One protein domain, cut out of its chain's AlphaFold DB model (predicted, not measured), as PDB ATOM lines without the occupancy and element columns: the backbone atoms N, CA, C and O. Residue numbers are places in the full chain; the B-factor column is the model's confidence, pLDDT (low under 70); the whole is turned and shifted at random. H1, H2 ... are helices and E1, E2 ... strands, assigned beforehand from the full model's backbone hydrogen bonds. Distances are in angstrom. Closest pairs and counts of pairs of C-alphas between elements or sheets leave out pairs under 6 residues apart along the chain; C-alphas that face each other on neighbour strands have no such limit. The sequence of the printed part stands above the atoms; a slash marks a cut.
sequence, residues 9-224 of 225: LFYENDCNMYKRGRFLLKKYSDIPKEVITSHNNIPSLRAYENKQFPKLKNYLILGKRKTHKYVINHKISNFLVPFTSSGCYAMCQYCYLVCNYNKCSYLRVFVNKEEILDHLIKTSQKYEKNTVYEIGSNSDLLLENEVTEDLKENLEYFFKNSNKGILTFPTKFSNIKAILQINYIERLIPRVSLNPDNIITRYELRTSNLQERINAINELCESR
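What this domain is: This is residues 9 to 224 of the 225 residues of the protein "Spore photoproduct lyase" of Clostridium sp. CAG:465 (UniProt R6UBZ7). The domain has two halves side by side, each built on a small parallel sheet, with H7 between them. One half has four strands, in the order E2 E1 E3 E4, with H1 and H2 over one face and H3, H4 and H5 beyond; the other has three, E5 E6 E7, with H8 and H11 grazing it. The long link 64 to 96 reaches the second sheet, where residues 79 to 80 pair with E5, and comes back to E4. The 216 printed residues, with eleven named helices and seven named strands, run E1 H1 H2 E2 H3 H4 E3 H5 E4 H6 E5 H7 H8 E6 H9 E7 H10 H11; the class is mixed, and the whole is compact, with a radius of gyration of the C-alphas of 17.2 A and spans of 46 by 44 by 33 A.

How they stand to each other: In the largest sheet, E2 (33 to 36), E1 (9 to 12), E3 (59 to 63) and E4 (107 to 110) are parallel; within hydrogen-bond range are N 34 and O 9, 2.9 A, N 10 and O 60, 2.8 A, and N 109 and O 61, 2.9 A. H1 (13 to 17) and H2 (19 to 27) are on the same face; H2, at a height over the sheet of 9.9 A, runs along the strands, 20 degrees from E3 on the local plane. H7 (141 to 148) only grazes this sheet, and also the sheet E5 (132 to 134), E6 (166 to 171), E7 (188 to 192), where N 168 and O 133 are 2.9 A and N 189 and O 167 2.8 A apart. The hub H8 (151 to 161) touches H6 (113 to 124), closest C-alphas Ile 121 and Phe 158, 6.3 A, H9 (177 to 180), Lys 152 and Ala 178, 5.3 A, and, only at the corner, H7, Asn 145 and Leu 151, 5.5 A. H11 (210 to 222) only grazes E5 E6 E7; H10 (197 to 203) is close to H11 but not clearly touching, closest C-alphas Asp 197 and Leu 210, 5.8 A. H4 (50 to 56) touches H5 (97 to 104), closest C-alphas Phe 53 and Lys 103, 5.5 A; H3 (43 to 46) only just touches H5, with 3 pairs of C-alphas within 8 A, the closest Arg 46 and Cys 104, 7.1 A. Strand-helix-strand units, parallel neighbour strands with helices between, are E1 H1 H2 E2, E3 H5 E4, E5 H7 H8 E6 and E6 H9 E7; E2 H3 H4 E3 is split by E1; each crossover is right-handed. Every O i to N i+4 pair is within hydrogen-bond range in H2, H6, H8, H10 and H11, against 3 of 4 in H7, 2 of 4 in H5, 1 of 3 in H4 and 0 of 1 in H1, where O i to N i+3 gives 3 of 4 in H4 and 1 of 2 in H1; H3 and H9 are too short for such a pair.

Where its parts are: E1 begins at C-alpha 9, (108.442, 213.586, -3.447), E4 at C-alpha 107, (98.335, 214.646, -1.707), and H11 ends at C-alpha 222, (82.855, 241.400, 1.506). From first to last C-alpha H11 is 18.5 A long, E6 16.8 A, H6 16.3 A and H8 15.7 A.

The domain as a whole: The C-alphas farthest apart, of Ala 47 and Glu 222, are 48.0 A apart. The printed part has no cut; E3 to H5 is the long link, 33 residues. The mean pLDDT of the printed part is 96.0, and no printed residue is under 70.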
ATOM      1  N   LEU A   9     109.228 213.410  -2.230       98.50
ATOM      2  CA  LEU A   9     108.442 213.586  -3.447       98.50
ATOM      3  C   LEU A   9     108.552 212.336  -4.327       98.50
ATOM      4  O   LEU A   9     109.645 211.871  -4.631       98.50
ATOM      5  N   PHE A  10     107.419 211.801  -4.762       98.62
ATOM      6  CA  PHE A  10     107.352 210.718  -5.743       98.62
ATOM      7  C   PHE A  10     106.795 211.279  -7.047       98.62
ATOM      8  O   PHE A  10     105.860 212.075  -7.001       98.62
ATOM      9  N   TYR A  11     107.336 210.906  -8.203       98.56
ATOM     10  CA  TYR A  11     106.855 211.445  -9.478       98.56
ATOM     11  C   TYR A  11     106.932 210.447 -10.629       98.56
ATOM     12  O   TYR A  11     107.868 209.654 -10.721       98.56
ATOM     13  N   GLU A  12     105.938 210.489 -11.517       98.31
ATOM     14  CA  GLU A  12     105.993 209.767 -12.792       98.31
ATOM     15  C   GLU A  12     107.048 210.393 -13.719       98.31
ATOM     16  O   GLU A  12     107.234 211.613 -13.725       98.31
ATOM     17  N   ASN A  13     107.749 209.566 -14.502       94.31
ATOM     18  CA  ASN A  13     108.911 209.995 -15.293       94.31
ATOM     19  C   ASN A  13     108.604 211.142 -16.279       94.31
ATOM     20  O   ASN A  13     109.440 212.010 -16.498       94.31
ATOM     21  N   ASP A  14     107.393 211.176 -16.834       94.50
ATOM     22  CA  ASP A  14     106.923 212.189 -17.784       94.50
ATOM     23  C   ASP A  14     106.558 213.533 -17.131       94.50
ATOM     24  O   ASP A  14     106.287 214.510 -17.832       94.50
ATOM     25  N   CYS A  15     106.589 213.641 -15.797       96.19
ATOM     26  CA  CYS A  15     106.212 214.877 -15.112       96.19
ATOM     27  C   CYS A  15     107.103 216.071 -15.487       96.19
ATOM     28  O   CYS A  15     106.626 217.205 -15.529       96.19
ATOM     29  N   ASN A  16     108.380 215.842 -15.800       94.62
ATOM     30  CA  ASN A  16     109.326 216.886 -16.214       94.62
ATOM     31  C   ASN A  16     108.990 217.523 -17.582       94.62
ATOM     32  O   ASN A  16     109.463 218.624 -17.883       94.62
ATOM     33  N   MET A  17     108.133 216.892 -18.388       96.69
ATOM     34  CA  MET A  17     107.672 217.428 -19.673       96.69
ATOM     35  C   MET A  17     106.673 218.577 -19.490       96.69
ATOM     36  O   MET A  17     106.567 219.458 -20.347       96.69
ATOM     37  N   TYR A  18     106.017 218.655 -18.331       98.00
ATOM     38  CA  TYR A  18     105.003 219.660 -18.020       98.00
ATOM     39  C   TYR A  18     105.583 220.842 -17.234       98.00
ATOM     40  O   TYR A  18     106.414 220.667 -16.338       98.00
ATOM     41  N   LYS A  19     105.107 222.065 -17.519       97.62
ATOM     42  CA  LYS A  19     105.551 223.294 -16.826       97.62
ATOM     43  C   LYS A  19     105.355 223.181 -15.313       97.62
ATOM     44  O   LYS A  19     106.293 223.440 -14.560       97.62
ATOM     45  N   ARG A  20     104.172 222.724 -14.877       98.06
ATOM     46  CA  ARG A  20     103.861 222.491 -13.458       98.06
ATOM     47  C   ARG A  20     104.791 221.446 -12.832       98.06
ATOM     48  O   ARG A  20     105.260 221.643 -11.718       98.06
ATOM     49  N   GLY A  21     105.102 220.362 -13.544       98.31
ATOM     50  CA  GLY A  21     106.011 219.336 -13.033       98.31
ATOM     51  C   GLY A  21     107.442 219.848 -12.851       98.31
ATOM     52  O   GLY A  21     108.019 219.651 -11.785       98.31
ATOM     53  N   ARG A  22     107.987 220.603 -13.819       98.19
ATOM     54  CA  ARG A  22     109.296 221.273 -13.665       98.19
ATOM     55  C   ARG A  22     109.312 222.254 -12.495       98.19
ATOM     56  O   ARG A  22     110.271 222.265 -11.730       98.19
ATOM     57  N   PHE A  23     108.251 223.048 -12.348       98.38
ATOM     58  CA  PHE A  23     108.098 223.975 -11.228       98.38
ATOM     59  C   PHE A  23     108.146 223.245  -9.881       98.38
ATOM     60  O   PHE A  23     108.957 223.600  -9.031       98.38
ATOM     61  N   LEU A  24     107.352 222.184  -9.705       98.25
ATOM     62  CA  LEU A  24     107.285 221.438  -8.444       98.25
ATOM     63  C   LEU A  24     108.585 220.680  -8.141       98.25
ATOM     64  O   LEU A  24     109.044 220.695  -7.002       98.25
ATOM     65  N   LEU A  25     109.220 220.071  -9.147       98.00
ATOM     66  CA  LEU A  25     110.513 219.400  -8.970       98.00
ATOM     67  C   LEU A  25     111.618 220.375  -8.540       98.00
ATOM     68  O   LEU A  25     112.470 220.000  -7.734       98.00
ATOM     69  N   LYS A  26     111.579 221.620  -9.038       98.00
ATOM     70  CA  LYS A  26     112.482 222.700  -8.617       98.00
ATOM     71  C   LYS A  26     112.133 223.228  -7.223       98.00
ATOM     72  O   LYS A  26     113.030 223.365  -6.403       98.00
ATOM     73  N   LYS A  27     110.852 223.500  -6.940       97.31
ATOM     74  CA  LYS A  27     110.367 224.005  -5.638       97.31
ATOM     75  C   LYS A  27     110.718 223.060  -4.486       97.31
ATOM     76  O   LYS A  27     111.008 223.514  -3.389       97.31
ATOM     77  N   TYR A  28     110.715 221.755  -4.750       97.31
ATOM     78  CA  TYR A  28     111.064 220.712  -3.789       97.31
ATOM     79  C   TYR A  28     112.444 220.098  -4.082       97.31
ATOM     80  O   TYR A  28     112.637 218.889  -3.928       97.31
ATOM     81  N   SER A  29     113.420 220.906  -4.520       96.88
ATOM     82  CA  SER A  29     114.800 220.464  -4.784       96.88
ATOM     83  C   SER A  29     115.464 219.835  -3.562       96.88
ATOM     84  O   SER A  29     116.180 218.850  -3.719       96.88
ATOM     85  N   ASP A  30     115.129 220.318  -2.369       97.06
ATOM     86  CA  ASP A  30     115.874 220.029  -1.137       97.06
ATOM     87  C   ASP A  30     115.394 218.768  -0.405       97.06
ATOM     88  O   ASP A  30     115.980 218.367   0.598       97.06
ATOM     89  N   ILE A  31     114.332 218.122  -0.900       97.94
ATOM     90  CA  ILE A  31     113.828 216.857  -0.351       97.94
ATOM     91  C   ILE A  31     114.136 215.679  -1.287       97.94
ATOM     92  O   ILE A  31     114.200 215.863  -2.515       97.94
ATOM     93  N   PRO A  32     114.291 214.455  -0.741       98.31
ATOM     94  CA  PRO A  32     114.463 213.243  -1.532       98.31
ATOM     95  C   PRO A  32     113.359 213.062  -2.577       98.31
ATOM     96  O   PRO A  32     112.184 213.349  -2.323       98.31
ATOM     97  N   LYS A  33     113.739 212.542  -3.749       98.00
ATOM     98  CA  LYS A  33     112.831 212.280  -4.870       98.00
ATOM     99  C   LYS A  33     112.930 210.825  -5.303       98.00
ATOM    100  O   LYS A  33     114.018 210.257  -5.294       98.00
ATOM    101  N   GLU A  34     111.808 210.236  -5.686       97.94
ATOM    102  CA  GLU A  34     111.741 208.869  -6.207       97.94
ATOM    103  C   GLU A  34     110.896 208.839  -7.480       97.94
ATOM    104  O   GLU A  34     109.764 209.330  -7.501       97.94
ATOM    105  N   VAL A  35     111.457 208.265  -8.544       97.94
ATOM    106  CA  VAL A  35     110.718 208.020  -9.785       97.94
ATOM    107  C   VAL A  35     109.806 206.818  -9.574       97.94
ATOM    108  O   VAL A  35     110.241 205.777  -9.086       97.94
ATOM    109  N   ILE A  36     108.542 206.954  -9.963       97.88
ATOM    110  CA  ILE A  36     107.530 205.900  -9.877       97.88
ATOM    111  C   ILE A  36     106.921 205.628 -11.252       97.88
ATOM    112  O   ILE A  36     106.848 206.505 -12.109       97.88
ATOM    113  N   THR A  37     106.420 204.412 -11.453       96.44
ATOM    114  CA  THR A  37     105.732 204.042 -12.699       96.44
ATOM    115  C   THR A  37     104.289 204.546 -12.738       96.44
ATOM    116  O   THR A  37     103.767 204.845 -13.809       96.44
ATOM    117  N   SER A  38     103.613 204.610 -11.582       96.00
ATOM    118  CA  SER A  38     102.222 205.061 -11.502       96.00
ATOM    119  C   SER A  38     101.886 205.759 -10.187       96.00
ATOM    120  O   SER A  38     102.021 205.169  -9.117       96.00
ATOM    121  N   HIS A  39     101.306 206.959 -10.263       95.62
ATOM    122  CA  HIS A  39     100.772 207.691  -9.106       95.62
ATOM    123  C   HIS A  39      99.603 206.971  -8.404       95.62
ATOM    124  O   HIS A  39      99.292 207.269  -7.248       95.62
ATOM    125  N   ASN A  40      98.931 206.033  -9.085       92.75
ATOM    126  CA  ASN A  40      97.823 205.250  -8.524       92.75
ATOM    127  C   ASN A  40      98.291 203.975  -7.817       92.75
ATOM    128  O   ASN A  40      97.598 203.476  -6.924       92.75
ATOM    129  N   ASN A  41      99.449 203.440  -8.199       94.38
ATOM    130  CA  ASN A  41      99.984 202.205  -7.649       94.38
ATOM    131  C   ASN A  41     101.485 202.346  -7.386       94.38
ATOM    132  O   ASN A  41     102.296 202.084  -8.266       94.38
ATOM    133  N   ILE A  42     101.826 202.747  -6.158       97.06
ATOM    134  CA  ILE A  42     103.203 202.869  -5.672       97.06
ATOM    135  C   ILE A  42     103.429 201.733  -4.657       97.06
ATOM    136  O   ILE A  42     102.999 201.870  -3.506       97.06
ATOM    137  N   PRO A  43     104.035 200.592  -5.052       96.25
ATOM    138  CA  PRO A  43     104.154 199.414  -4.188       96.25
ATOM    139  C   PRO A  43     104.859 199.707  -2.861       96.25
ATOM    140  O   PRO A  43     104.383 199.279  -1.811       96.25
ATOM    141  N   SER A  44     105.920 200.520  -2.899       95.25
ATOM    142  CA  SER A  44     106.683 200.926  -1.716       95.25
ATOM    143  C   SER A  44     105.815 201.649  -0.682       95.25
ATOM    144  O   SER A  44     105.970 201.398   0.507       95.25
ATOM    145  N   LEU A  45     104.853 202.478  -1.106       96.50
ATOM    146  CA  LEU A  45     103.919 203.167  -0.203       96.50
ATOM    147  C   LEU A  45     102.765 202.273   0.260       96.50
ATOM    148  O   LEU A  45     102.290 202.398   1.387       96.50
ATOM    149  N   ARG A  46     102.311 201.339  -0.581       95.25
ATOM    150  CA  ARG A  46     101.235 200.394  -0.232       95.25
ATOM    151  C   ARG A  46     101.673 199.339   0.783       95.25
ATOM    152  O   ARG A  46     100.822 198.851   1.530       95.25
ATOM    153  N   ALA A  47     102.968 199.033   0.832       95.94
ATOM    154  CA  ALA A  47     103.565 198.107   1.789       95.94
ATOM    155  C   ALA A  47     103.589 198.640   3.236       95.94
ATOM    156  O   ALA A  47     103.743 197.853   4.164       95.94
ATOM    157  N   TYR A  48     103.399 199.950   3.451       96.12
ATOM    158  CA  TYR A  48     103.348 200.538   4.795       96.12
ATOM    159  C   TYR A  48     102.168 200.004   5.616       96.12
ATOM    160  O   TYR A  48     101.071 199.783   5.097       96.12
ATOM    161  N   GLU A  49     102.353 199.867   6.925       96.38
ATOM    162  CA  GLU A  49     101.278 199.538   7.858       96.38
ATOM    163  C   GLU A  49     100.336 200.733   8.083       96.38
ATOM    164  O   GLU A  49     100.731 201.895   7.965       96.38
ATOM    165  N   ASN A  50      99.089 200.472   8.494       94.19
ATOM    166  CA  ASN A  50      98.097 201.528   8.743       94.19
ATOM    167  C   ASN A  50      98.549 202.543   9.809       94.19
ATOM    168  O   ASN A  50      98.262 203.731   9.679       94.19
ATOM    169  N   LYS A  51      99.320 202.112  10.821       95.38
ATOM    170  CA  LYS A  51      99.874 202.999  11.862       95.38
ATOM    171  C   LYS A  51     100.813 204.077  11.307       95.38
ATOM    172  O   LYS A  51     101.040 205.096  11.946       95.38
ATOM    173  N   GLN A  52     101.340 203.871  10.100       96.25
ATOM    174  CA  GLN A  52     102.230 204.807   9.416       96.25
ATOM    175  C   GLN A  52     101.465 205.798   8.525       96.25
ATOM    176  O   GLN A  52     102.086 206.568   7.793       96.25
ATOM    177  N   PHE A  53     100.130 205.826   8.600       95.50
ATOM    178  CA  PHE A  53      99.298 206.793   7.887       95.50
ATOM    179  C   PHE A  53      99.782 208.247   8.038       95.50
ATOM    180  O   PHE A  53      99.956 208.893   7.005       95.50
ATOM    181  N   PRO A  54     100.110 208.765   9.243       95.75
ATOM    182  CA  PRO A  54     100.596 210.141   9.375       95.75
ATOM    183  C   PRO A  54     101.884 210.419   8.590       95.75
ATOM    184  O   PRO A  54     102.039 211.498   8.026       95.75
ATOM    185  N   LYS A  55     102.783 209.428   8.494       96.50
ATOM    186  CA  LYS A  55     104.021 209.525   7.708       96.50
ATOM    187  C   LYS A  55     103.721 209.624   6.214       96.50
ATOM    188  O   LYS A  55     104.270 210.483   5.534       96.50
ATOM    189  N   LEU A  56     102.799 208.800   5.709       96.88
ATOM    190  CA  LEU A  56     102.386 208.838   4.301       96.88
ATOM    191  C   LEU A  56     101.806 210.204   3.904       96.88
ATOM    192  O   LEU A  56     102.008 210.654   2.779       96.88
ATOM    193  N   LYS A  57     101.128 210.895   4.828       97.06
ATOM    194  CA  LYS A  57     100.562 212.237   4.600       97.06
ATOM    195  C   LYS A  57     101.619 213.329   4.432       97.06
ATOM    196  O   LYS A  57     101.283 214.393   3.923       97.06
ATOM    197  N   ASN A  58     102.876 213.062   4.792       97.25
ATOM    198  CA  ASN A  58     104.009 213.957   4.554       97.25
ATOM    199  C   ASN A  58     104.672 213.730   3.182       97.25
ATOM    200  O   ASN A  58     105.717 214.321   2.908       97.25
ATOM    201  N   TYR A  59     104.104 212.893   2.307       98.31
ATOM    202  CA  TYR A  59     104.612 212.677   0.950       98.31
ATOM    203  C   TYR A  59     103.793 213.428  -0.095       98.31
ATOM    204  O   TYR A  59     102.563 213.478  -0.026       98.31
ATOM    205  N   LEU A  60     104.498 213.994  -1.075       98.56
ATOM    206  CA  LEU A  60     103.911 214.617  -2.258       98.56
ATOM    207  C   LEU A  60     104.077 213.684  -3.451       98.56
ATOM    208  O   LEU A  60     105.174 213.199  -3.715       98.56
ATOM    209  N   ILE A  61     102.992 213.436  -4.176       98.62
ATOM    210  CA  ILE A  61     103.012 212.574  -5.355       98.62
ATOM    211  C   ILE A  61     102.654 213.418  -6.577       98.62
ATOM    212  O   ILE A  61     101.616 214.076  -6.599       98.62
ATOM    213  N   LEU A  62     103.492 213.380  -7.608       98.62
ATOM    214  CA  LEU A  62     103.235 213.990  -8.906       98.62
ATOM    215  C   LEU A  62     102.902 212.906  -9.931       98.62
ATOM    216  O   LEU A  62     103.523 211.842  -9.958       98.62
ATOM    217  N   GLY A  63     101.933 213.177 -10.793       98.06
ATOM    218  CA  GLY A  63     101.604 212.278 -11.894       98.06
ATOM    219  C   GLY A  63     100.781 212.954 -12.973       98.06
ATOM    220  O   GLY A  63     100.378 214.113 -12.847       98.06
ATOM    221  N   LYS A  64     100.487 212.211 -14.032       97.19
ATOM    222  CA  LYS A  64      99.580 212.618 -15.099       97.19
ATOM    223  C   LYS A  64      98.187 212.049 -14.856       97.19
ATOM    224  O   LYS A  64      98.002 210.833 -14.751       97.19
ATOM    225  N   ARG A  65      97.159 212.900 -14.865       95.50
ATOM    226  CA  ARG A  65      95.773 212.429 -14.850       95.50
ATOM    227  C   ARG A  65      95.376 211.931 -16.234       95.50
ATOM    228  O   ARG A  65      95.231 212.713 -17.164       95.50
ATOM    229  N   LYS A  66      95.179 210.619 -16.361       91.88
ATOM    230  CA  LYS A  66      94.787 209.979 -17.631       91.88
ATOM    231  C   LYS A  66      93.266 209.868 -17.785       91.88
ATOM    232  O   LYS A  66      92.745 209.912 -18.894       91.88
ATOM    233  N   THR A  67      92.540 209.751 -16.673       90.06
ATOM    234  CA  THR A  67      91.087 209.536 -16.666       90.06
ATOM    235  C   THR A  67      90.323 210.827 -16.383       90.06
ATOM    236  O   THR A  67      90.434 211.393 -15.293       90.06
ATOM    237  N   HIS A  68      89.473 211.218 -17.336       89.19
ATOM    238  CA  HIS A  68      88.618 212.409 -17.289       89.19
ATOM    239  C   HIS A  68      87.125 212.034 -17.262       89.19
ATOM    240  O   HIS A  68      86.314 212.585 -17.999       89.19
ATOM    241  N   LYS A  69      86.747 211.055 -16.426       92.50
ATOM    242  CA  LYS A  69      85.348 210.628 -16.272       92.50
ATOM    243  C   LYS A  69      84.599 211.553 -15.309       92.50
ATOM    244  O   LYS A  69      84.939 211.612 -14.131       92.50
ATOM    245  N   TYR A  70      83.573 212.231 -15.817       95.31
ATOM    246  CA  TYR A  70      82.677 213.081 -15.036       95.31
ATOM    247  C   TYR A  70      81.593 212.205 -14.413       95.31
ATOM    248  O   TYR A  70      81.101 211.272 -15.050       95.31
ATOM    249  N   VAL A  71      81.240 212.487 -13.163       96.12
ATOM    250  CA  VAL A  71      80.185 211.761 -12.443       96.12
ATOM    251  C   VAL A  71      79.018 212.709 -12.241       96.12
ATOM    252  O   VAL A  71      79.233 213.820 -11.763       96.12
ATOM    253  N   ILE A  72      77.805 212.297 -12.612       96.62
ATOM    254  CA  ILE A  72      76.598 213.088 -12.347       96.62
ATOM    255  C   ILE A  72      76.440 213.241 -10.833       96.62
ATOM    256  O   ILE A  72      76.619 212.286 -10.077       96.62
ATOM    257  N   ASN A  73      76.122 214.452 -10.400       95.75
ATOM    258  CA  ASN A  73      75.850 214.790  -9.017       95.75
ATOM    259  C   ASN A  73      74.486 215.484  -8.933       95.75
ATOM    260  O   ASN A  73      74.090 216.211  -9.839       95.75
ATOM    261  N   HIS A  74      73.767 215.235  -7.843       92.81
ATOM    262  CA  HIS A  74      72.412 215.751  -7.614       92.81
ATOM    263  C   HIS A  74      72.353 216.599  -6.338       92.81
ATOM    264  O   HIS A  74      71.376 216.567  -5.595       92.81
ATOM    265  N   LYS A  75      73.455 217.290  -6.026       90.69
ATOM    266  CA  LYS A  75      73.591 218.152  -4.843       90.69
ATOM    267  C   LYS A  75      73.771 219.597  -5.312       90.69
ATOM    268  O   LYS A  75      73.098 220.033  -6.233       90.69
ATOM    269  N   ILE A  76      74.719 220.321  -4.719       92.19
ATOM    270  CA  ILE A  76      75.079 221.683  -5.130       92.19
ATOM    271  C   ILE A  76      75.657 221.760  -6.555       92.19
ATOM    272  O   ILE A  76      75.669 222.829  -7.148       92.19
ATOM    273  N   SER A  77      76.154 220.644  -7.102       97.31
ATOM    274  CA  SER A  77      76.698 220.573  -8.458       97.31
ATOM    275  C   SER A  77      75.967 219.542  -9.311       97.31
ATOM    276  O   SER A  77      75.445 218.565  -8.774       97.31
ATOM    277  N   ASN A  78      76.004 219.733 -10.634       97.75
ATOM    278  CA  ASN A  78      75.519 218.773 -11.630       97.75
ATOM    279  C   ASN A  78      76.555 217.684 -11.931       97.75
ATOM    280  O   ASN A  78      76.194 216.561 -12.274       97.75
ATOM    281  N   PHE A  79      77.848 218.007 -11.810       98.00
ATOM    282  CA  PHE A  79      78.938 217.065 -12.059       98.00
ATOM    283  C   PHE A  79      80.013 217.127 -10.977       98.00
ATOM    284  O   PHE A  79      80.334 218.201 -10.465       98.00
ATOM    285  N   LEU A  80      80.615 215.975 -10.675       96.94
ATOM    286  CA  LEU A  80      81.918 215.868 -10.026       96.94
ATOM    287  C   LEU A  80      82.998 215.814 -11.103       96.94
ATOM    288  O   LEU A  80      82.963 214.953 -11.989       96.94
ATOM    289  N   VAL A  81      83.963 216.722 -11.001       96.75
ATOM    290  CA  VAL A  81      85.040 216.864 -11.973       96.75
ATOM    291  C   VAL A  81      86.307 216.168 -11.476       96.75
ATOM    292  O   VAL A  81      86.784 216.437 -10.369       96.75
ATOM    293  N   PRO A  82      86.913 215.299 -12.299       94.50
ATOM    294  CA  PRO A  82      88.267 214.814 -12.080       94.50
ATOM    295  C   PRO A  82      89.284 215.947 -12.318       94.50
ATOM    296  O   PRO A  82      89.793 216.099 -13.424       94.50
ATOM    297  N   PHE A  83      89.563 216.748 -11.287       96.56
ATOM    298  CA  PHE A  83      90.364 217.973 -11.409       96.56
ATOM    299  C   PHE A  83      91.872 217.766 -11.135       96.56
ATOM    300  O   PHE A  83      92.403 216.667 -11.331       96.56
ATOM    301  N   THR A  84      92.564 218.824 -10.710       97.50
ATOM    302  CA  THR A  84      94.029 218.975 -10.693       97.50
ATOM    303  C   THR A  84      94.756 218.312  -9.524       97.50
ATOM    304  O   THR A  84      95.975 218.151  -9.582       97.50
ATOM    305  N   SER A  85      94.038 217.823  -8.514       97.38
ATOM    306  CA  SER A  85      94.622 217.041  -7.421       97.38
ATOM    307  C   SER A  85      93.694 215.937  -6.905       97.38
ATOM    308  O   SER A  85      92.515 215.840  -7.264       97.38
ATOM    309  N   SER A  86      94.255 215.036  -6.096       96.69
ATOM    310  CA  SER A  86      93.504 214.038  -5.329       96.69
ATOM    311  C   SER A  86      94.198 213.692  -4.011       96.69
ATOM    312  O   SER A  86      95.417 213.790  -3.901       96.69
ATOM    313  N   GLY A  87      93.437 213.227  -3.024       96.62
ATOM    314  CA  GLY A  87      93.925 213.078  -1.656       96.62
ATOM    315  C   GLY A  87      94.151 214.435  -0.985       96.62
ATOM    316  O   GLY A  87      93.698 215.463  -1.467       96.62
ATOM    317  N   CYS A  88      94.799 214.448   0.176       96.38
ATOM    318  CA  CYS A  88      94.982 215.675   0.954       96.38
ATOM    319  C   CYS A  88      96.236 215.569   1.834       96.38
ATOM    320  O   CYS A  88      96.705 214.466   2.106       96.38
ATOM    321  N   TYR A  89      96.761 216.692   2.319       96.56
ATOM    322  CA  TYR A  89      97.786 216.740   3.373       96.56
ATOM    323  C   TYR A  89      97.154 216.669   4.772       96.56
ATOM    324  O   TYR A  89      97.716 216.064   5.687       96.56
ATOM    325  N   ALA A  90      95.950 217.233   4.926       96.50
ATOM    326  CA  ALA A  90      95.213 217.221   6.182       96.50
ATOM    327  C   ALA A  90      94.761 215.815   6.591       96.50
ATOM    328  O   ALA A  90      94.617 214.908   5.762       96.50
ATOM    329  N   MET A  91      94.520 215.649   7.889       96.06
ATOM    330  CA  MET A  91      94.243 214.362   8.528       96.06
ATOM    331  C   MET A  91      92.937 214.414   9.324       96.06
ATOM    332  O   MET A  91      92.913 214.116  10.515       96.06
ATOM    333  N   CYS A  92      91.838 214.787   8.659       97.19
ATOM    334  CA  CYS A  92      90.514 214.686   9.268       97.19
ATOM    335  C   CYS A  92      90.187 213.209   9.558       97.19
ATOM    336  O   CYS A  92      90.188 212.396   8.632       97.19
ATOM    337  N   GLN A  93      89.883 212.859  10.810       95.75
ATOM    338  CA  GLN A  93      89.682 211.459  11.220       95.75
ATOM    339  C   GLN A  93      88.458 210.801  10.560       95.75
ATOM    340  O   GLN A  93      88.429 209.590  10.381       95.75
ATOM    341  N   TYR A  94      87.480 211.603  10.134       96.25
ATOM    342  CA  TYR A  94      86.267 211.164   9.435       96.25
ATOM    343  C   TYR A  94      86.329 211.353   7.910       96.25
ATOM    344  O   TYR A  94      85.300 211.390   7.233       96.25
ATOM    345  N   CYS A  95      87.517 211.554   7.335       96.44
ATOM    346  CA  CYS A  95      87.638 211.841   5.910       96.44
ATOM    347  C   CYS A  95      87.204 210.645   5.044       96.44
ATOM    348  O   CYS A  95      87.892 209.626   4.994       96.44
ATOM    349  N   TYR A  96      86.132 210.802   4.261       95.06
ATOM    350  CA  TYR A  96      85.664 209.757   3.339       95.06
ATOM    351  C   TYR A  96      86.681 209.406   2.241       95.06
ATOM    352  O   TYR A  96      86.598 208.332   1.648       95.06
ATOM    353  N   LEU A  97      87.665 210.270   1.957       94.62
ATOM    354  CA  LEU A  97      88.731 209.947   1.000       94.62
ATOM    355  C   LEU A  97      89.559 208.742   1.461       94.62
ATOM    356  O   LEU A  97      90.141 208.057   0.624       94.62
ATOM    357  N   VAL A  98      89.587 208.447   2.765       93.31
ATOM    358  CA  VAL A  98      90.202 207.227   3.304       93.31
ATOM    359  C   VAL A  98      89.399 205.986   2.904       93.31
ATOM    360  O   VAL A  98      89.991 204.944   2.672       93.31
ATOM    361  N   CYS A  99      88.085 206.070   2.692       92.25
ATOM    362  CA  CYS A  99      87.314 204.932   2.179       92.25
ATOM    363  C   CYS A  99      87.711 204.573   0.736       92.25
ATOM    364  O   CYS A  99      87.708 203.404   0.366       92.25
ATOM    365  N   ASN A 100      88.105 205.573  -0.063       89.44
ATOM    366  CA  ASN A 100      88.465 205.390  -1.473       89.44
ATOM    367  C   ASN A 100      89.962 205.125  -1.689       89.44
ATOM    368  O   ASN A 100      90.343 204.352  -2.566       89.44
ATOM    369  N   TYR A 101      90.824 205.791  -0.920       91.31
ATOM    370  CA  TYR A 101      92.281 205.728  -1.077       91.31
ATOM    371  C   TYR A 101      92.985 204.992   0.067       91.31
ATOM    372  O   TYR A 101      94.196 204.771  -0.005       91.31
ATOM    373  N   ASN A 102      92.254 204.604   1.114       91.88
ATOM    374  CA  ASN A 102      92.792 203.990   2.324       91.88
ATOM    375  C   ASN A 102      93.959 204.833   2.879       91.88
ATOM    376  O   ASN A 102      93.931 206.071   2.854       91.88
ATOM    377  N   LYS A 103      95.028 204.176   3.327       91.44
ATOM    378  CA  LYS A 103      96.263 204.816   3.784       91.44
ATOM    379  C   LYS A 103      96.993 205.637   2.708       91.44
ATOM    380  O   LYS A 103      97.839 206.455   3.045       91.44
ATOM    381  N   CYS A 104      96.642 205.477   1.429       93.81
ATOM    382  CA  CYS A 104      97.222 206.211   0.299       93.81
ATOM    383  C   CYS A 104      96.464 207.515  -0.031       93.81
ATOM    384  O   CYS A 104      96.502 207.991  -1.164       93.81
ATOM    385  N   SER A 105      95.760 208.111   0.941       95.31
ATOM    386  CA  SER A 105      95.053 209.399   0.790       95.31
ATOM    387  C   SER A 105      95.963 210.637   0.923       95.31
ATOM    388  O   SER A 105      95.501 211.729   1.272       95.31
ATOM    389  N   TYR A 106      97.258 210.476   0.651       96.94
ATOM    390  CA  TYR A 106      98.247 211.552   0.539       96.94
ATOM    391  C   TYR A 106      97.950 212.484  -0.641       96.94
ATOM    392  O   TYR A 106      97.182 212.137  -1.542       96.94
ATOM    393  N   LEU A 107      98.556 213.673  -0.644       97.94
ATOM    394  CA  LEU A 107      98.335 214.646  -1.707       97.94
ATOM    395  C   LEU A 107      99.007 214.191  -3.012       97.94
ATOM    396  O   LEU A 107     100.228 214.050  -3.096       97.94
ATOM    397  N   ARG A 108      98.186 214.008  -4.044       98.12
ATOM    398  CA  ARG A 108      98.591 213.843  -5.440       98.12
ATOM    399  C   ARG A 108      98.266 215.112  -6.208       98.12
ATOM    400  O   ARG A 108      97.115 215.544  -6.198       98.12
ATOM    401  N   VAL A 109      99.248 215.651  -6.918       98.38
ATOM    402  CA  VAL A 109      99.083 216.791  -7.823       98.38
ATOM    403  C   VAL A 109      99.289 216.319  -9.255       98.38
ATOM    404  O   VAL A 109     100.269 215.640  -9.566       98.38
ATOM    405  N   PHE A 110      98.362 216.694 -10.133       98.31
ATOM    406  CA  PHE A 110      98.436 216.358 -11.544       98.31
ATOM    407  C   PHE A 110      99.126 217.466 -12.331       98.31
ATOM    408  O   PHE A 110      98.794 218.647 -12.193       98.31
ATOM    409  N   VAL A 111     100.116 217.082 -13.134       98.44
ATOM    410  CA  VAL A 111     100.976 218.034 -13.854       98.44
ATOM    411  C   VAL A 111     100.401 218.477 -15.199       98.44
ATOM    412  O   VAL A 111     100.771 219.542 -15.681       98.44
ATOM    413  N   ASN A 112      99.477 217.702 -15.775       97.69
ATOM    414  CA  ASN A 112      98.806 217.975 -17.047       97.69
ATOM    415  C   ASN A 112      97.541 218.832 -16.863       97.69
ATOM    416  O   ASN A 112      96.463 218.485 -17.349       97.69
ATOM    417  N   LYS A 113      97.660 219.934 -16.113       96.88
ATOM    418  CA  LYS A 113      96.528 220.805 -15.761       96.88
ATOM    419  C   LYS A 113      95.832 221.385 -16.997       96.88
ATOM    420  O   LYS A 113      94.613 221.504 -16.997       96.88
ATOM    421  N   GLU A 114      96.587 221.681 -18.051       97.12
ATOM    422  CA  GLU A 114      96.083 222.241 -19.304       97.12
ATOM    423  C   GLU A 114      95.131 221.250 -19.992       97.12
ATOM    424  O   GLU A 114      94.009 221.610 -20.331       97.12
ATOM    425  N   GLU A 115      95.511 219.966 -20.070       97.38
ATOM    426  CA  GLU A 115      94.660 218.902 -20.627       97.38
ATOM    427  C   GLU A 115      93.345 218.748 -19.831       97.38
ATOM    428  O   GLU A 115      92.266 218.592 -20.414       97.38
ATOM    429  N   ILE A 116      93.425 218.815 -18.494       97.69
ATOM    430  CA  ILE A 116      92.267 218.717 -17.591       97.69
ATOM    431  C   ILE A 116      91.312 219.900 -17.810       97.69
ATOM    432  O   ILE A 116      90.096 219.707 -17.916       97.69
ATOM    433  N   LEU A 117      91.855 221.119 -17.877       98.00
ATOM    434  CA  LEU A 117      91.088 222.350 -18.066       98.00
ATOM    435  C   LEU A 117      90.444 222.403 -19.453       98.00
ATOM    436  O   LEU A 117      89.254 222.700 -19.551       98.00
ATOM    437  N   ASP A 118      91.169 222.034 -20.507       97.94
ATOM    438  CA  ASP A 118      90.633 221.972 -21.871       97.94
ATOM    439  C   ASP A 118      89.479 220.973 -21.980       97.94
ATOM    440  O   ASP A 118      88.471 221.235 -22.644       97.94
ATOM    441  N   HIS A 119      89.581 219.827 -21.300       97.25
ATOM    442  CA  HIS A 119      88.480 218.872 -21.233       97.25
ATOM    443  C   HIS A 119      87.264 219.455 -20.497       97.25
ATOM    444  O   HIS A 119      86.127 219.241 -20.928       97.25
ATOM    445  N   LEU A 120      87.473 220.192 -19.402       97.94
ATOM    446  CA  LEU A 120      86.401 220.874 -18.668       97.94
ATOM    447  C   LEU A 120      85.722 221.951 -19.520       97.94
ATOM    448  O   LEU A 120      84.494 221.983 -19.579       97.94
ATOM    449  N   ILE A 121      86.492 222.754 -20.256       98.00
ATOM    450  CA  ILE A 121      85.978 223.750 -21.208       98.00
ATOM    451  C   ILE A 121      85.115 223.065 -22.274       98.00
ATOM    452  O   ILE A 121      83.928 223.377 -22.394       98.00
ATOM    453  N   LYS A 122      85.658 222.059 -22.974       97.25
ATOM    454  CA  LYS A 122      84.924 221.289 -23.999       97.25
ATOM    455  C   LYS A 122      83.659 220.635 -23.447       97.25
ATOM    456  O   LYS A 122      82.656 220.542 -24.148       97.25
ATOM    457  N   THR A 123      83.697 220.163 -22.203       96.44
ATOM    458  CA  THR A 123      82.532 219.562 -21.542       96.44
ATOM    459  C   THR A 123      81.481 220.622 -21.233       96.44
ATOM    460  O   THR A 123      80.320 220.426 -21.575       96.44
ATOM    461  N   SER A 124      81.880 221.766 -20.668       96.88
ATOM    462  CA  SER A 124      80.965 222.858 -20.304       96.88
ATOM    463  C   SER A 124      80.157 223.402 -21.482       96.88
ATOM    464  O   SER A 124      78.990 223.755 -21.328       96.88
ATOM    465  N   GLN A 125      80.728 223.383 -22.688       95.94
ATOM    466  CA  GLN A 125      80.055 223.850 -23.900       95.94
ATOM    467  C   GLN A 125      78.841 222.995 -24.298       95.94
ATOM    468  O   GLN A 125      77.913 223.519 -24.922       95.94
ATOM    469  N   LYS A 126      78.814 221.716 -23.896       96.38
ATOM    470  CA  LYS A 126      77.757 220.747 -24.232       96.38
ATOM    471  C   LYS A 126      76.499 220.870 -23.371       96.38
ATOM    472  O   LYS A 126      75.492 220.261 -23.709       96.38
ATOM    473  N   TYR A 127      76.556 221.623 -22.275       96.12
ATOM    474  CA  TYR A 127      75.460 221.735 -21.314       96.12
ATOM    475  C   TYR A 127      74.917 223.168 -21.236       96.12
ATOM    476  O   TYR A 127      75.344 224.071 -21.971       96.12
ATOM    477  N   GLU A 128      73.925 223.363 -20.368       94.38
ATOM    478  CA  GLU A 128      73.341 224.669 -20.089       94.38
ATOM    479  C   GLU A 128      74.373 225.626 -19.488       94.38
ATOM    480  O   GLU A 128      75.317 225.215 -18.804       94.38
ATOM    481  N   LYS A 129      74.169 226.929 -19.709       92.44
ATOM    482  CA  LYS A 129      75.094 227.980 -19.264       92.44
ATOM    483  C   LYS A 129      75.379 227.927 -17.761       92.44
ATOM    484  O   LYS A 129      76.523 228.134 -17.372       92.44
ATOM    485  N   ASN A 130      74.379 227.605 -16.945       94.38
ATOM    486  CA  ASN A 130      74.483 227.633 -15.484       94.38
ATOM    487  C   ASN A 130      74.796 226.253 -14.876       94.38
ATOM    488  O   ASN A 130      74.631 226.064 -13.676       94.38
ATOM    489  N   THR A 131      75.256 225.289 -15.686       97.81
ATOM    490  CA  THR A 131      75.683 223.969 -15.190       97.81
ATOM    491  C   THR A 131      76.811 224.121 -14.168       97.81
ATOM    492  O   THR A 131      77.832 224.746 -14.453       97.81
ATOM    493  N   VAL A 132      76.659 223.525 -12.989       98.19
ATOM    494  CA  VAL A 132      77.606 223.643 -11.877       98.19
ATOM    495  C   VAL A 132      78.542 222.430 -11.821       98.19
ATOM    496  O   VAL A 132      78.104 221.275 -11.798       98.19
ATOM    497  N   TYR A 133      79.847 222.690 -11.746       98.31
ATOM    498  CA  TYR A 133      80.924 221.702 -11.758       98.31
ATOM    499  C   TYR A 133      81.702 221.711 -10.434       98.31
ATOM    500  O   TYR A 133      82.331 222.703 -10.072       98.31
ATOM    501  N   GLU A 134      81.694 220.585  -9.721       98.06
ATOM    502  CA  GLU A 134      82.433 220.388  -8.467       98.06
ATOM    503  C   GLU A 134      83.876 219.958  -8.749       98.06
ATOM    504  O   GLU A 134      84.131 218.805  -9.109       98.06
ATOM    505  N   ILE A 135      84.824 220.868  -8.541       97.62
ATOM    506  CA  ILE A 135      86.252 220.668  -8.839       97.62
ATOM    507  C   ILE A 135      87.095 220.306  -7.603       97.62
ATOM    508  O   ILE A 135      88.265 219.962  -7.745       97.62
ATOM    509  N   GLY A 136      86.507 220.306  -6.401       95.06
ATOM    510  CA  GLY A 136      87.177 219.959  -5.136       95.06
ATOM    511  C   GLY A 136      86.691 218.654  -4.489       95.06
ATOM    512  O   GLY A 136      86.800 218.470  -3.285       95.06
ATOM    513  N   SER A 137      86.104 217.731  -5.255       91.31
ATOM    514  CA  SER A 137      85.492 216.508  -4.694       91.31
ATOM    515  C   SER A 137      86.487 215.450  -4.200       91.31
ATOM    516  O   SER A 137      86.107 214.553  -3.453       91.31
ATOM    517  N   ASN A 138      87.748 215.499  -4.628       92.56
ATOM    518  CA  ASN A 138      88.750 214.485  -4.277       92.56
ATOM    519  C   ASN A 138      89.988 215.068  -3.594       92.56
ATOM    520  O   ASN A 138      90.935 214.324  -3.359       92.56
ATOM    521  N   SER A 139      89.998 216.368  -3.308       95.25
ATOM    522  CA  SER A 139      91.118 217.113  -2.731       95.25
ATOM    523  C   SER A 139      90.623 218.456  -2.190       95.25
ATOM    524  O   SER A 139      89.458 218.791  -2.369       95.25
ATOM    525  N   ASP A 140      91.498 219.234  -1.563       97.69
ATOM    526  CA  ASP A 140      91.216 220.610  -1.155       97.69
ATOM    527  C   ASP A 140      92.042 221.579  -2.012       97.69
ATOM    528  O   ASP A 140      93.271 221.496  -2.033       97.69
ATOM    529  N   LEU A 141      91.373 222.469  -2.753       97.25
ATOM    530  CA  LEU A 141      92.037 223.308  -3.756       97.25
ATOM    531  C   LEU A 141      92.852 224.451  -3.153       97.25
ATOM    532  O   LEU A 141      93.848 224.852  -3.751       97.25
ATOM    533  N   LEU A 142      92.477 224.957  -1.975       97.38
ATOM    534  CA  LEU A 142      93.292 225.971  -1.303       97.38
ATOM    535  C   LEU A 142      94.572 225.344  -0.756       97.38
ATOM    536  O   LEU A 142      95.648 225.913  -0.909       97.38
ATOM    537  N   LEU A 143      94.480 224.124  -0.221       97.06
ATOM    538  CA  LEU A 143      95.668 223.358   0.140       97.06
ATOM    539  C   LEU A 143      96.540 223.036  -1.082       97.06
ATOM    540  O   LEU A 143      97.761 223.154  -0.999       97.06
ATOM    541  N   GLU A 144      95.944 222.603  -2.201       97.38
ATOM    542  CA  GLU A 144      96.691 222.390  -3.450       97.38
ATOM    543  C   GLU A 144      97.428 223.671  -3.850       97.38
ATOM    544  O   GLU A 144      98.603 223.607  -4.206       97.38
ATOM    545  N   ASN A 145      96.780 224.830  -3.726       97.38
ATOM    546  CA  ASN A 145      97.361 226.110  -4.104       97.38
ATOM    547  C   ASN A 145      98.601 226.495  -3.278       97.38
ATOM    548  O   ASN A 145      99.520 227.085  -3.837       97.38
ATOM    549  N   GLU A 146      98.696 226.114  -1.999       96.12
ATOM    550  CA  GLU A 146      99.938 226.285  -1.214       96.12
ATOM    551  C   GLU A 146     101.131 225.540  -1.845       96.12
ATOM    552  O   GLU A 146     102.303 225.906  -1.689       96.12
ATOM    553  N   VAL A 147     100.837 224.465  -2.579       97.25
ATOM    554  CA  VAL A 147     101.823 223.624  -3.252       97.25
ATOM    555  C   VAL A 147     102.084 224.122  -4.669       97.25
ATOM    556  O   VAL A 147     103.252 224.282  -5.032       97.25
ATOM    557  N   THR A 148     101.039 224.372  -5.459       97.44
ATOM    558  CA  THR A 148     101.143 224.629  -6.905       97.44
ATOM    559  C   THR A 148     101.196 226.098  -7.294       97.44
ATOM    560  O   THR A 148     101.702 226.386  -8.373       97.44
ATOM    561  N   GLU A 149     100.707 227.005  -6.445       96.94
ATOM    562  CA  GLU A 149     100.681 228.461  -6.667       96.94
ATOM    563  C   GLU A 149      99.988 228.897  -7.970       96.94
ATOM    564  O   GLU A 149     100.295 229.945  -8.533       96.94
ATOM    565  N   ASP A 150      99.043 228.099  -8.470       97.00
ATOM    566  CA  ASP A 150      98.430 228.326  -9.781       97.00
ATOM    567  C   ASP A 150      96.901 228.189  -9.801       97.00
ATOM    568  O   ASP A 150      96.306 228.159 -10.878       97.00
ATOM    569  N   LEU A 151      96.230 228.153  -8.640       97.12
ATOM    570  CA  LEU A 151      94.767 228.034  -8.582       97.12
ATOM    571  C   LEU A 151      94.076 229.184  -9.320       97.12
ATOM    572  O   LEU A 151      93.198 228.934 -10.145       97.12
ATOM    573  N   LYS A 152      94.511 230.427  -9.076       96.81
ATOM    574  CA  LYS A 152      93.990 231.611  -9.772       96.81
ATOM    575  C   LYS A 152      94.117 231.460 -11.290       96.81
ATOM    576  O   LYS A 152      93.138 231.644 -12.006       96.81
ATOM    577  N   GLU A 153      95.309 231.098 -11.770       97.00
ATOM    578  CA  GLU A 153      95.595 230.919 -13.200       97.00
ATOM    579  C   GLU A 153      94.666 229.870 -13.824       97.00
ATOM    580  O   GLU A 153      94.090 230.108 -14.883       97.00
ATOM    581  N   ASN A 154      94.469 228.735 -13.150       97.25
ATOM    582  CA  ASN A 154      93.633 227.645 -13.655       97.25
ATOM    583  C   ASN A 154      92.159 228.053 -13.762       97.25
ATOM    584  O   ASN A 154      91.503 227.755 -14.761       97.25
ATOM    585  N   LEU A 155      91.638 228.730 -12.734       97.38
ATOM    586  CA  LEU A 155      90.249 229.188 -12.714       97.38
ATOM    587  C   LEU A 155      90.023 230.277 -13.767       97.38
ATOM    588  O   LEU A 155      89.084 230.178 -14.556       97.38
ATOM    589  N   GLU A 156      90.919 231.264 -13.864       96.88
ATOM    590  CA  GLU A 156      90.840 232.284 -14.915       96.88
ATOM    591  C   GLU A 156      90.955 231.692 -16.320       96.88
ATOM    592  O   GLU A 156      90.255 232.149 -17.222       96.88
ATOM    593  N   TYR A 157      91.804 230.681 -16.526       97.62
ATOM    594  CA  TYR A 157      91.912 230.001 -17.814       97.62
ATOM    595  C   TYR A 157      90.578 229.362 -18.217       97.62
ATOM    596  O   TYR A 157      90.139 229.545 -19.353       97.62
ATOM    597  N   PHE A 158      89.889 228.682 -17.296       97.88
ATOM    598  CA  PHE A 158      88.551 228.151 -17.567       97.88
ATOM    599  C   PHE A 158      87.555 229.268 -17.912       97.88
ATOM    600  O   PHE A 158      86.862 229.177 -18.926       97.88
ATOM    601  N   PHE A 159      87.494 230.334 -17.110       96.75
ATOM    602  CA  PHE A 159      86.504 231.398 -17.300       96.75
ATOM    603  C   PHE A 159      86.726 232.229 -18.567       96.75
ATOM    604  O   PHE A 159      85.747 232.608 -19.211       96.75
ATOM    605  N   LYS A 160      87.984 232.459 -18.966       96.69
ATOM    606  CA  LYS A 160      88.336 233.148 -20.220       96.69
ATOM    607  C   LYS A 160      87.973 232.326 -21.458       96.69
ATOM    608  O   LYS A 160      87.573 232.896 -22.466       96.69
ATOM    609  N   ASN A 161      88.101 231.001 -21.381       97.12
ATOM    610  CA  ASN A 161      87.918 230.104 -22.527       97.12
ATOM    611  C   ASN A 161      86.549 229.402 -22.565       97.12
ATOM    612  O   ASN A 161      86.242 228.694 -23.525       97.12
ATOM    613  N   SER A 162      85.704 229.594 -21.551       95.94
ATOM    614  CA  SER A 162      84.323 229.121 -21.554       95.94
ATOM    615  C   SER A 162      83.363 230.199 -21.081       95.94
ATOM    616  O   SER A 162      83.481 230.706 -19.969       95.94
ATOM    617  N   ASN A 163      82.336 230.483 -21.884       93.81
ATOM    618  CA  ASN A 163      81.210 231.348 -21.518       93.81
ATOM    619  C   ASN A 163      80.074 230.594 -20.793       93.81
ATOM    620  O   ASN A 163      79.020 231.180 -20.525       93.81
ATOM    621  N   LYS A 164      80.275 229.304 -20.488       96.06
ATOM    622  CA  LYS A 164      79.335 228.433 -19.776       96.06
ATOM    623  C   LYS A 164      80.000 227.762 -18.579       96.06
ATOM    624  O   LYS A 164      81.209 227.561 -18.537       96.06
ATOM    625  N   GLY A 165      79.183 227.350 -17.629       96.88
ATOM    626  CA  GLY A 165      79.603 226.616 -16.453       96.88
ATOM    627  C   GLY A 165      79.956 227.526 -15.284       96.88
ATOM    628  O   GLY A 165      80.571 228.586 -15.452       96.88
ATOM    629  N   ILE A 166      79.566 227.057 -14.105       97.56
ATOM    630  CA  ILE A 166      79.876 227.615 -12.790       97.56
ATOM    631  C   ILE A 166      80.767 226.598 -12.075       97.56
ATOM    632  O   ILE A 166      80.502 225.394 -12.136       97.56
ATOM    633  N   LEU A 167      81.830 227.049 -11.414       98.00
ATOM    634  CA  LEU A 167      82.731 226.171 -10.666       98.00
ATOM    635  C   LEU A 167      82.419 226.239  -9.170       98.00
ATOM    636  O   LEU A 167      82.165 227.311  -8.632       98.00
ATOM    637  N   THR A 168      82.477 225.105  -8.476       97.94
ATOM    638  CA  THR A 168      82.379 225.048  -7.012       97.94
ATOM    639  C   THR A 168      83.425 224.106  -6.429       97.94
ATOM    640  O   THR A 168      83.834 223.135  -7.069       97.94
ATOM    641  N   PHE A 169      83.875 224.402  -5.212       97.69
ATOM    642  CA  PHE A 169      84.751 223.538  -4.423       97.69
ATOM    643  C   PHE A 169      84.527 223.775  -2.927       97.69
ATOM    644  O   PHE A 169      84.252 224.911  -2.530       97.69
ATOM    645  N   PRO A 170      84.640 222.739  -2.076       97.31
ATOM    646  CA  PRO A 170      84.722 222.916  -0.643       97.31
ATOM    647  C   PRO A 170      86.178 223.150  -0.217       97.31
ATOM    648  O   PRO A 170      87.113 222.663  -0.855       97.31
ATOM    649  N   THR A 171      86.373 223.826   0.909       98.00
ATOM    650  CA  THR A 171      87.673 223.928   1.574       98.00
ATOM    651  C   THR A 171      87.548 223.925   3.099       98.00
ATOM    652  O   THR A 171      86.498 224.261   3.655       98.00
ATOM    653  N   LYS A 172      88.617 223.513   3.784       98.12
ATOM    654  CA  LYS A 172      88.829 223.675   5.238       98.12
ATOM    655  C   LYS A 172      89.979 224.631   5.572       98.12
ATOM    656  O   LYS A 172      90.423 224.671   6.720       98.12
ATOM    657  N   PHE A 173      90.482 225.363   4.582       97.75
ATOM    658  CA  PHE A 173      91.638 226.241   4.716       97.75
ATOM    659  C   PHE A 173      91.215 227.698   4.554       97.75
ATOM    660  O   PHE A 173      90.314 228.013   3.781       97.75
ATOM    661  N   SER A 174      91.862 228.587   5.298       96.81
ATOM    662  CA  SER A 174      91.536 230.015   5.329       96.81
ATOM    663  C   SER A 174      92.350 230.865   4.358       96.81
ATOM    664  O   SER A 174      92.039 232.040   4.187       96.81
ATOM    665  N   ASN A 175      93.388 230.319   3.707       95.62
ATOM    666  CA  ASN A 175      94.177 231.098   2.753       95.62
ATOM    667  C   ASN A 175      93.442 231.253   1.414       95.62
ATOM    668  O   ASN A 175      93.663 230.507   0.462       95.62
ATOM    669  N   ILE A 176      92.566 232.252   1.351       95.69
ATOM    670  CA  ILE A 176      91.715 232.543   0.196       95.69
ATOM    671  C   ILE A 176      92.307 233.585  -0.760       95.69
ATOM    672  O   ILE A 176      91.653 233.954  -1.731       95.69
ATOM    673  N   LYS A 177      93.549 234.044  -0.549       94.50
ATOM    674  CA  LYS A 177      94.165 235.130  -1.341       94.50
ATOM    675  C   LYS A 177      94.084 234.911  -2.853       94.50
ATOM    676  O   LYS A 177      93.867 235.858  -3.600       94.50
ATOM    677  N   ALA A 178      94.249 233.667  -3.304       94.06
ATOM    678  CA  ALA A 178      94.153 233.326  -4.723       94.06
ATOM    679  C   ALA A 178      92.737 233.521  -5.291       94.06
ATOM    680  O   ALA A 178      92.607 233.818  -6.473       94.06
ATOM    681  N   ILE A 179      91.700 233.364  -4.464       94.88
ATOM    682  CA  ILE A 179      90.291 233.494  -4.852       94.88
ATOM    683  C   ILE A 179      89.892 234.961  -4.984       94.88
ATOM    684  O   ILE A 179      89.294 235.338  -5.985       94.88
ATOM    685  N   LEU A 180      90.304 235.796  -4.029       93.25
ATOM    686  CA  LEU A 180      89.967 237.226  -3.987       93.25
ATOM    687  C   LEU A 180      90.489 238.023  -5.190       93.25
ATOM    688  O   LEU A 180      90.033 239.124  -5.464       93.25
ATOM    689  N   GLN A 181      91.470 237.477  -5.908       91.62
ATOM    690  CA  GLN A 181      92.092 238.123  -7.059       91.62
ATOM    691  C   GLN A 181      91.495 237.685  -8.407       91.62
ATOM    692  O   GLN A 181      92.044 238.056  -9.447       91.62
ATOM    693  N   ILE A 182      90.450 236.849  -8.416       91.94
ATOM    694  CA  ILE A 182      89.831 236.309  -9.636       91.94
ATOM    695  C   ILE A 182      88.829 237.316 -10.212       91.94
ATOM    696  O   ILE A 182      87.929 237.768  -9.518       91.94
ATOM    697  N   ASN A 183      88.935 237.600 -11.515       86.44
ATOM    698  CA  ASN A 183      88.067 238.571 -12.202       86.44
ATOM    699  C   ASN A 183      86.629 238.084 -12.497       86.44
ATOM    700  O   ASN A 183      85.781 238.899 -12.833       86.44
ATOM    701  N   TYR A 184      86.367 236.775 -12.425       85.94
ATOM    702  CA  TYR A 184      85.104 236.126 -12.839       85.94
ATOM    703  C   TYR A 184      84.376 235.485 -11.654       85.94
ATOM    704  O   TYR A 184      83.997 234.307 -11.676       85.94
ATOM    705  N   ILE A 185      84.301 236.223 -10.554       85.31
ATOM    706  CA  ILE A 185      83.899 235.674  -9.264       85.31
ATOM    707  C   ILE A 185      82.416 235.290  -9.217       85.31
ATOM    708  O   ILE A 185      82.049 234.346  -8.527       85.31
ATOM    709  N   GLU A 186      81.591 235.892 -10.077       90.38
ATOM    710  CA  GLU A 186      80.167 235.595 -10.254       90.38
ATOM    711  C   GLU A 186      79.886 234.184 -10.805       90.38
ATOM    712  O   GLU A 186      78.747 233.717 -10.804       90.38
ATOM    713  N   ARG A 187      80.922 233.490 -11.291       94.44
ATOM    714  CA  ARG A 187      80.853 232.111 -11.804       94.44
ATOM    715  C   ARG A 187      81.588 231.114 -10.912       94.44
ATOM    716  O   ARG A 187      81.864 229.986 -11.338       94.44
ATOM    717  N   LEU A 188      81.894 231.514  -9.681       95.56
ATOM    718  CA  LEU A 188      82.585 230.710  -8.689       95.56
ATOM    719  C   LEU A 188      81.757 230.644  -7.405       95.56
ATOM    720  O   LEU A 188      81.365 231.660  -6.857       95.56
ATOM    721  N   ILE A 189      81.537 229.436  -6.893       95.75
ATOM    722  CA  ILE A 189      80.851 229.201  -5.617       95.75
ATOM    723  C   ILE A 189      81.842 228.495  -4.679       95.75
ATOM    724  O   ILE A 189      81.829 227.256  -4.593       95.75
ATOM    725  N   PRO A 190      82.761 229.224  -4.019       95.81
ATOM    726  CA  PRO A 190      83.619 228.639  -2.998       95.81
ATOM    727  C   PRO A 190      82.783 228.298  -1.761       95.81
ATOM    728  O   PRO A 190      81.866 229.023  -1.383       95.81
ATOM    729  N   ARG A 191      83.078 227.167  -1.122       96.81
ATOM    730  CA  ARG A 191      82.351 226.709   0.070       96.81
ATOM    731  C   ARG A 191      83.333 226.384   1.174       96.81
ATOM    732  O   ARG A 191      84.312 225.683   0.945       96.81
ATOM    733  N   VAL A 192      83.045 226.826   2.389       97.75
ATOM    734  CA  VAL A 192      83.898 226.559   3.551       97.75
ATOM    735  C   VAL A 192      83.202 225.547   4.455       97.75
ATOM    736  O   VAL A 192      82.040 225.710   4.816       97.75
ATOM    737  N   SER A 193      83.891 224.456   4.792       97.75
ATOM    738  CA  SER A 193      83.364 223.457   5.726       97.75
ATOM    739  C   SER A 193      83.498 223.958   7.162       97.75
ATOM    740  O   SER A 193      84.609 224.256   7.609       97.75
ATOM    741  N   LEU A 194      82.396 223.959   7.906       97.88
ATOM    742  CA  LEU A 194      82.359 224.314   9.322       97.88
ATOM    743  C   LEU A 194      81.945 223.116  10.182       97.88
ATOM    744  O   LEU A 194      81.288 222.187   9.713       97.88
ATOM    745  N   ASN A 195      82.355 223.159  11.444       98.25
ATOM    746  CA  ASN A 195      81.949 222.265  12.523       98.25
ATOM    747  C   ASN A 195      82.139 223.036  13.847       98.25
ATOM    748  O   ASN A 195      82.878 224.026  13.845       98.25
ATOM    749  N   PRO A 196      81.531 222.627  14.975       98.12
ATOM    750  CA  PRO A 196      81.853 223.207  16.272       98.12
ATOM    751  C   PRO A 196      83.353 223.110  16.584       98.12
ATOM    752  O   PRO A 196      84.025 222.155  16.181       98.12
ATOM    753  N   ASP A 197      83.873 224.094  17.316       97.88
ATOM    754  CA  ASP A 197      85.314 224.251  17.556       97.88
ATOM    755  C   ASP A 197      85.958 223.014  18.205       97.88
ATOM    756  O   ASP A 197      87.030 222.562  17.798       97.88
ATOM    757  N   ASN A 198      85.250 222.376  19.141       97.75
ATOM    758  CA  ASN A 198      85.697 221.141  19.783       97.75
ATOM    759  C   ASN A 198      85.854 219.972  18.791       97.75
ATOM    760  O   ASN A 198      86.744 219.137  18.966       97.75
ATOM    761  N   ILE A 199      85.024 219.905  17.743       98.25
ATOM    762  CA  ILE A 199      85.132 218.886  16.693       98.25
ATOM    763  C   ILE A 199      86.316 219.189  15.777       98.25
ATOM    764  O   ILE A 199      87.095 218.282  15.478       98.25
ATOM    765  N   ILE A 200      86.484 220.451  15.371       98.12
ATOM    766  CA  ILE A 200      87.608 220.884  14.528       98.12
ATOM    767  C   ILE A 200      88.932 220.572  15.227       98.12
ATOM    768  O   ILE A 200      89.768 219.850  14.680       98.12
ATOM    769  N   THR A 201      89.082 221.031  16.467       96.31
ATOM    770  CA  THR A 201      90.305 220.865  17.259       96.31
ATOM    771  C   THR A 201      90.656 219.395  17.487       96.31
ATOM    772  O   THR A 201      91.824 219.015  17.402       96.31
ATOM    773  N   ARG A 202      89.660 218.536  17.742       97.75
ATOM    774  CA  ARG A 202      89.901 217.121  18.061       97.75
ATOM    775  C   ARG A 202      90.080 216.232  16.831       97.75
ATOM    776  O   ARG A 202      90.847 215.270  16.889       97.75
ATOM    777  N   TYR A 203      89.365 216.511  15.741       98.19
ATOM    778  CA  TYR A 203      89.221 215.565  14.631       98.19
ATOM    779  C   TYR A 203      89.686 216.096  13.274       98.19
ATOM    780  O   TYR A 203      89.931 215.275  12.391       98.19
ATOM    781  N   GLU A 204      89.848 217.406  13.075       97.81
ATOM    782  CA  GLU A 204      90.258 218.009  11.796       97.81
ATOM    783  C   GLU A 204      91.725 218.452  11.804       97.81
ATOM    784  O   GLU A 204      92.074 219.608  11.558       97.81
ATOM    785  N   LEU A 205      92.618 217.500  12.060       96.12
ATOM    786  CA  LEU A 205      94.047 217.773  12.183       96.12
ATOM    787  C   LEU A 205      94.633 218.375  10.893       96.12
ATOM    788  O   LEU A 205      94.365 217.888   9.787       96.12
ATOM    789  N   ARG A 206      95.511 219.377  11.059       95.94
ATOM    790  CA  ARG A 206      96.203 220.110   9.977       95.94
ATOM    791  C   ARG A 206      95.256 220.836   9.009       95.94
ATOM    792  O   ARG A 206      95.493 220.861   7.803       95.94
ATOM    793  N   THR A 207      94.183 221.404   9.542       97.44
ATOM    794  CA  THR A 207      93.286 222.325   8.828       97.44
ATOM    795  C   THR A 207      93.287 223.685   9.529       97.44
ATOM    796  O   THR A 207      93.871 223.817  10.607       97.44
ATOM    797  N   SER A 208      92.653 224.698   8.935       97.31
ATOM    798  CA  SER A 208      92.444 225.977   9.623       97.31
ATOM    799  C   SER A 208      91.471 225.813  10.788       97.31
ATOM    800  O   SER A 208      90.543 225.003  10.704       97.31
ATOM    801  N   ASN A 209      91.652 226.581  11.861       97.12
ATOM    802  CA  ASN A 209      90.724 226.566  12.998       97.12
ATOM    803  C   ASN A 209      89.380 227.241  12.649       97.12
ATOM    804  O   ASN A 209      89.221 227.806  11.562       97.12
ATOM    805  N   LEU A 210      88.397 227.175  13.555       98.06
ATOM    806  CA  LEU A 210      87.062 227.726  13.304       98.06
ATOM    807  C   LEU A 210      87.099 229.228  12.987       98.06
ATOM    808  O   LEU A 210      86.509 229.659  11.997       98.06
ATOM    809  N   GLN A 211      87.816 230.012  13.794       98.06
ATOM    810  CA  GLN A 211      87.877 231.465  13.638       98.06
ATOM    811  C   GLN A 211      88.540 231.867  12.316       98.06
ATOM    812  O   GLN A 211      88.041 232.741  11.615       98.06
ATOM    813  N   GLU A 212      89.628 231.195  11.935       97.75
ATOM    814  CA  GLU A 212      90.297 231.391  10.645       97.75
ATOM    815  C   GLU A 212      89.335 231.134   9.470       97.75
ATOM    816  O   GLU A 212      89.353 231.875   8.489       97.75
ATOM    817  N   ARG A 213      88.474 230.111   9.565       98.19
ATOM    818  CA  ARG A 213      87.469 229.809   8.532       98.19
ATOM    819  C   ARG A 213      86.347 230.838   8.485       98.19
ATOM    820  O   ARG A 213      85.940 231.210   7.392       98.19
ATOM    821  N   ILE A 214      85.861 231.300   9.637       98.19
ATOM    822  CA  ILE A 214      84.842 232.358   9.712       98.19
ATOM    823  C   ILE A 214      85.383 233.657   9.110       98.19
ATOM    824  O   ILE A 214      84.707 234.275   8.296       98.19
ATOM    825  N   ASN A 215      86.621 234.030   9.438       97.81
ATOM    826  CA  ASN A 215      87.257 235.217   8.868       97.81
ATOM    827  C   ASN A 215      87.371 235.112   7.341       97.81
ATOM    828  O   ASN A 215      87.045 236.067   6.644       97.81
ATOM    829  N   ALA A 216      87.760 233.940   6.825       97.19
ATOM    830  CA  ALA A 216      87.788 233.701   5.386       97.19
ATOM    831  C   ALA A 216      86.390 233.816   4.753       97.19
ATOM    832  O   ALA A 216      86.255 234.399   3.686       97.19
ATOM    833  N   ILE A 217      85.335 233.310   5.403       97.00
ATOM    834  CA  ILE A 217      83.954 233.480   4.916       97.00
ATOM    835  C   ILE A 217      83.583 234.965   4.835       97.00
ATOM    836  O   ILE A 217      83.080 235.396   3.803       97.00
ATOM    837  N   ASN A 218      83.868 235.745   5.881       96.88
ATOM    838  CA  ASN A 218      83.565 237.178   5.898       96.88
ATOM    839  C   ASN A 218      84.281 237.917   4.757       96.88
ATOM    840  O   ASN A 218      83.643 238.669   4.028       96.88
ATOM    841  N   GLU A 219      85.568 237.637   4.542       95.69
ATOM    842  CA  GLU A 219      86.364 238.256   3.472       95.69
ATOM    843  C   GLU A 219      85.870 237.851   2.063       95.69
ATOM    844  O   GLU A 219      85.844 238.683   1.150       95.69
ATOM    845  N   LEU A 220      85.406 236.602   1.877       93.19
ATOM    846  CA  LEU A 220      84.734 236.177   0.637       93.19
ATOM    847  C   LEU A 220      83.433 236.975   0.417       93.19
ATOM    848  O   LEU A 220      83.225 237.501  -0.675       93.19
ATOM    849  N   CYS A 221      82.588 237.117   1.444       91.56
ATOM    850  CA  CYS A 221      81.324 237.853   1.346       91.56
ATOM    851  C   CYS A 221      81.528 239.354   1.074       91.56
ATOM    852  O   CYS A 221      80.835 239.932   0.237       91.56
ATOM    853  N   GLU A 222      82.496 239.990   1.736       90.69
ATOM    854  CA  GLU A 222      82.855 241.400   1.506       90.69
ATOM    855  C   GLU A 222      83.330 241.642   0.066       90.69
ATOM    856  O   GLU A 222      83.043 242.684  -0.528       90.69
ATOM    857  N   SER A 223      83.976 240.638  -0.531       84.00
ATOM    858  CA  SER A 223      84.444 240.655  -1.921       84.00
ATOM    859  C   SER A 223      83.346 240.357  -2.950       84.00
ATOM    860  O   SER A 223      83.643 240.232  -4.138       84.00
ATOM    861  N   ARG A 224      82.077 240.300  -2.513       75.19
ATOM    862  CA  ARG A 224      80.877 240.045  -3.334       75.19
ATOM    863  C   ARG A 224      80.886 238.687  -4.039       75.19
ATOM    864  O   ARG A 224      80.448 238.580  -5.186       75.19
TER     865      ARG A 224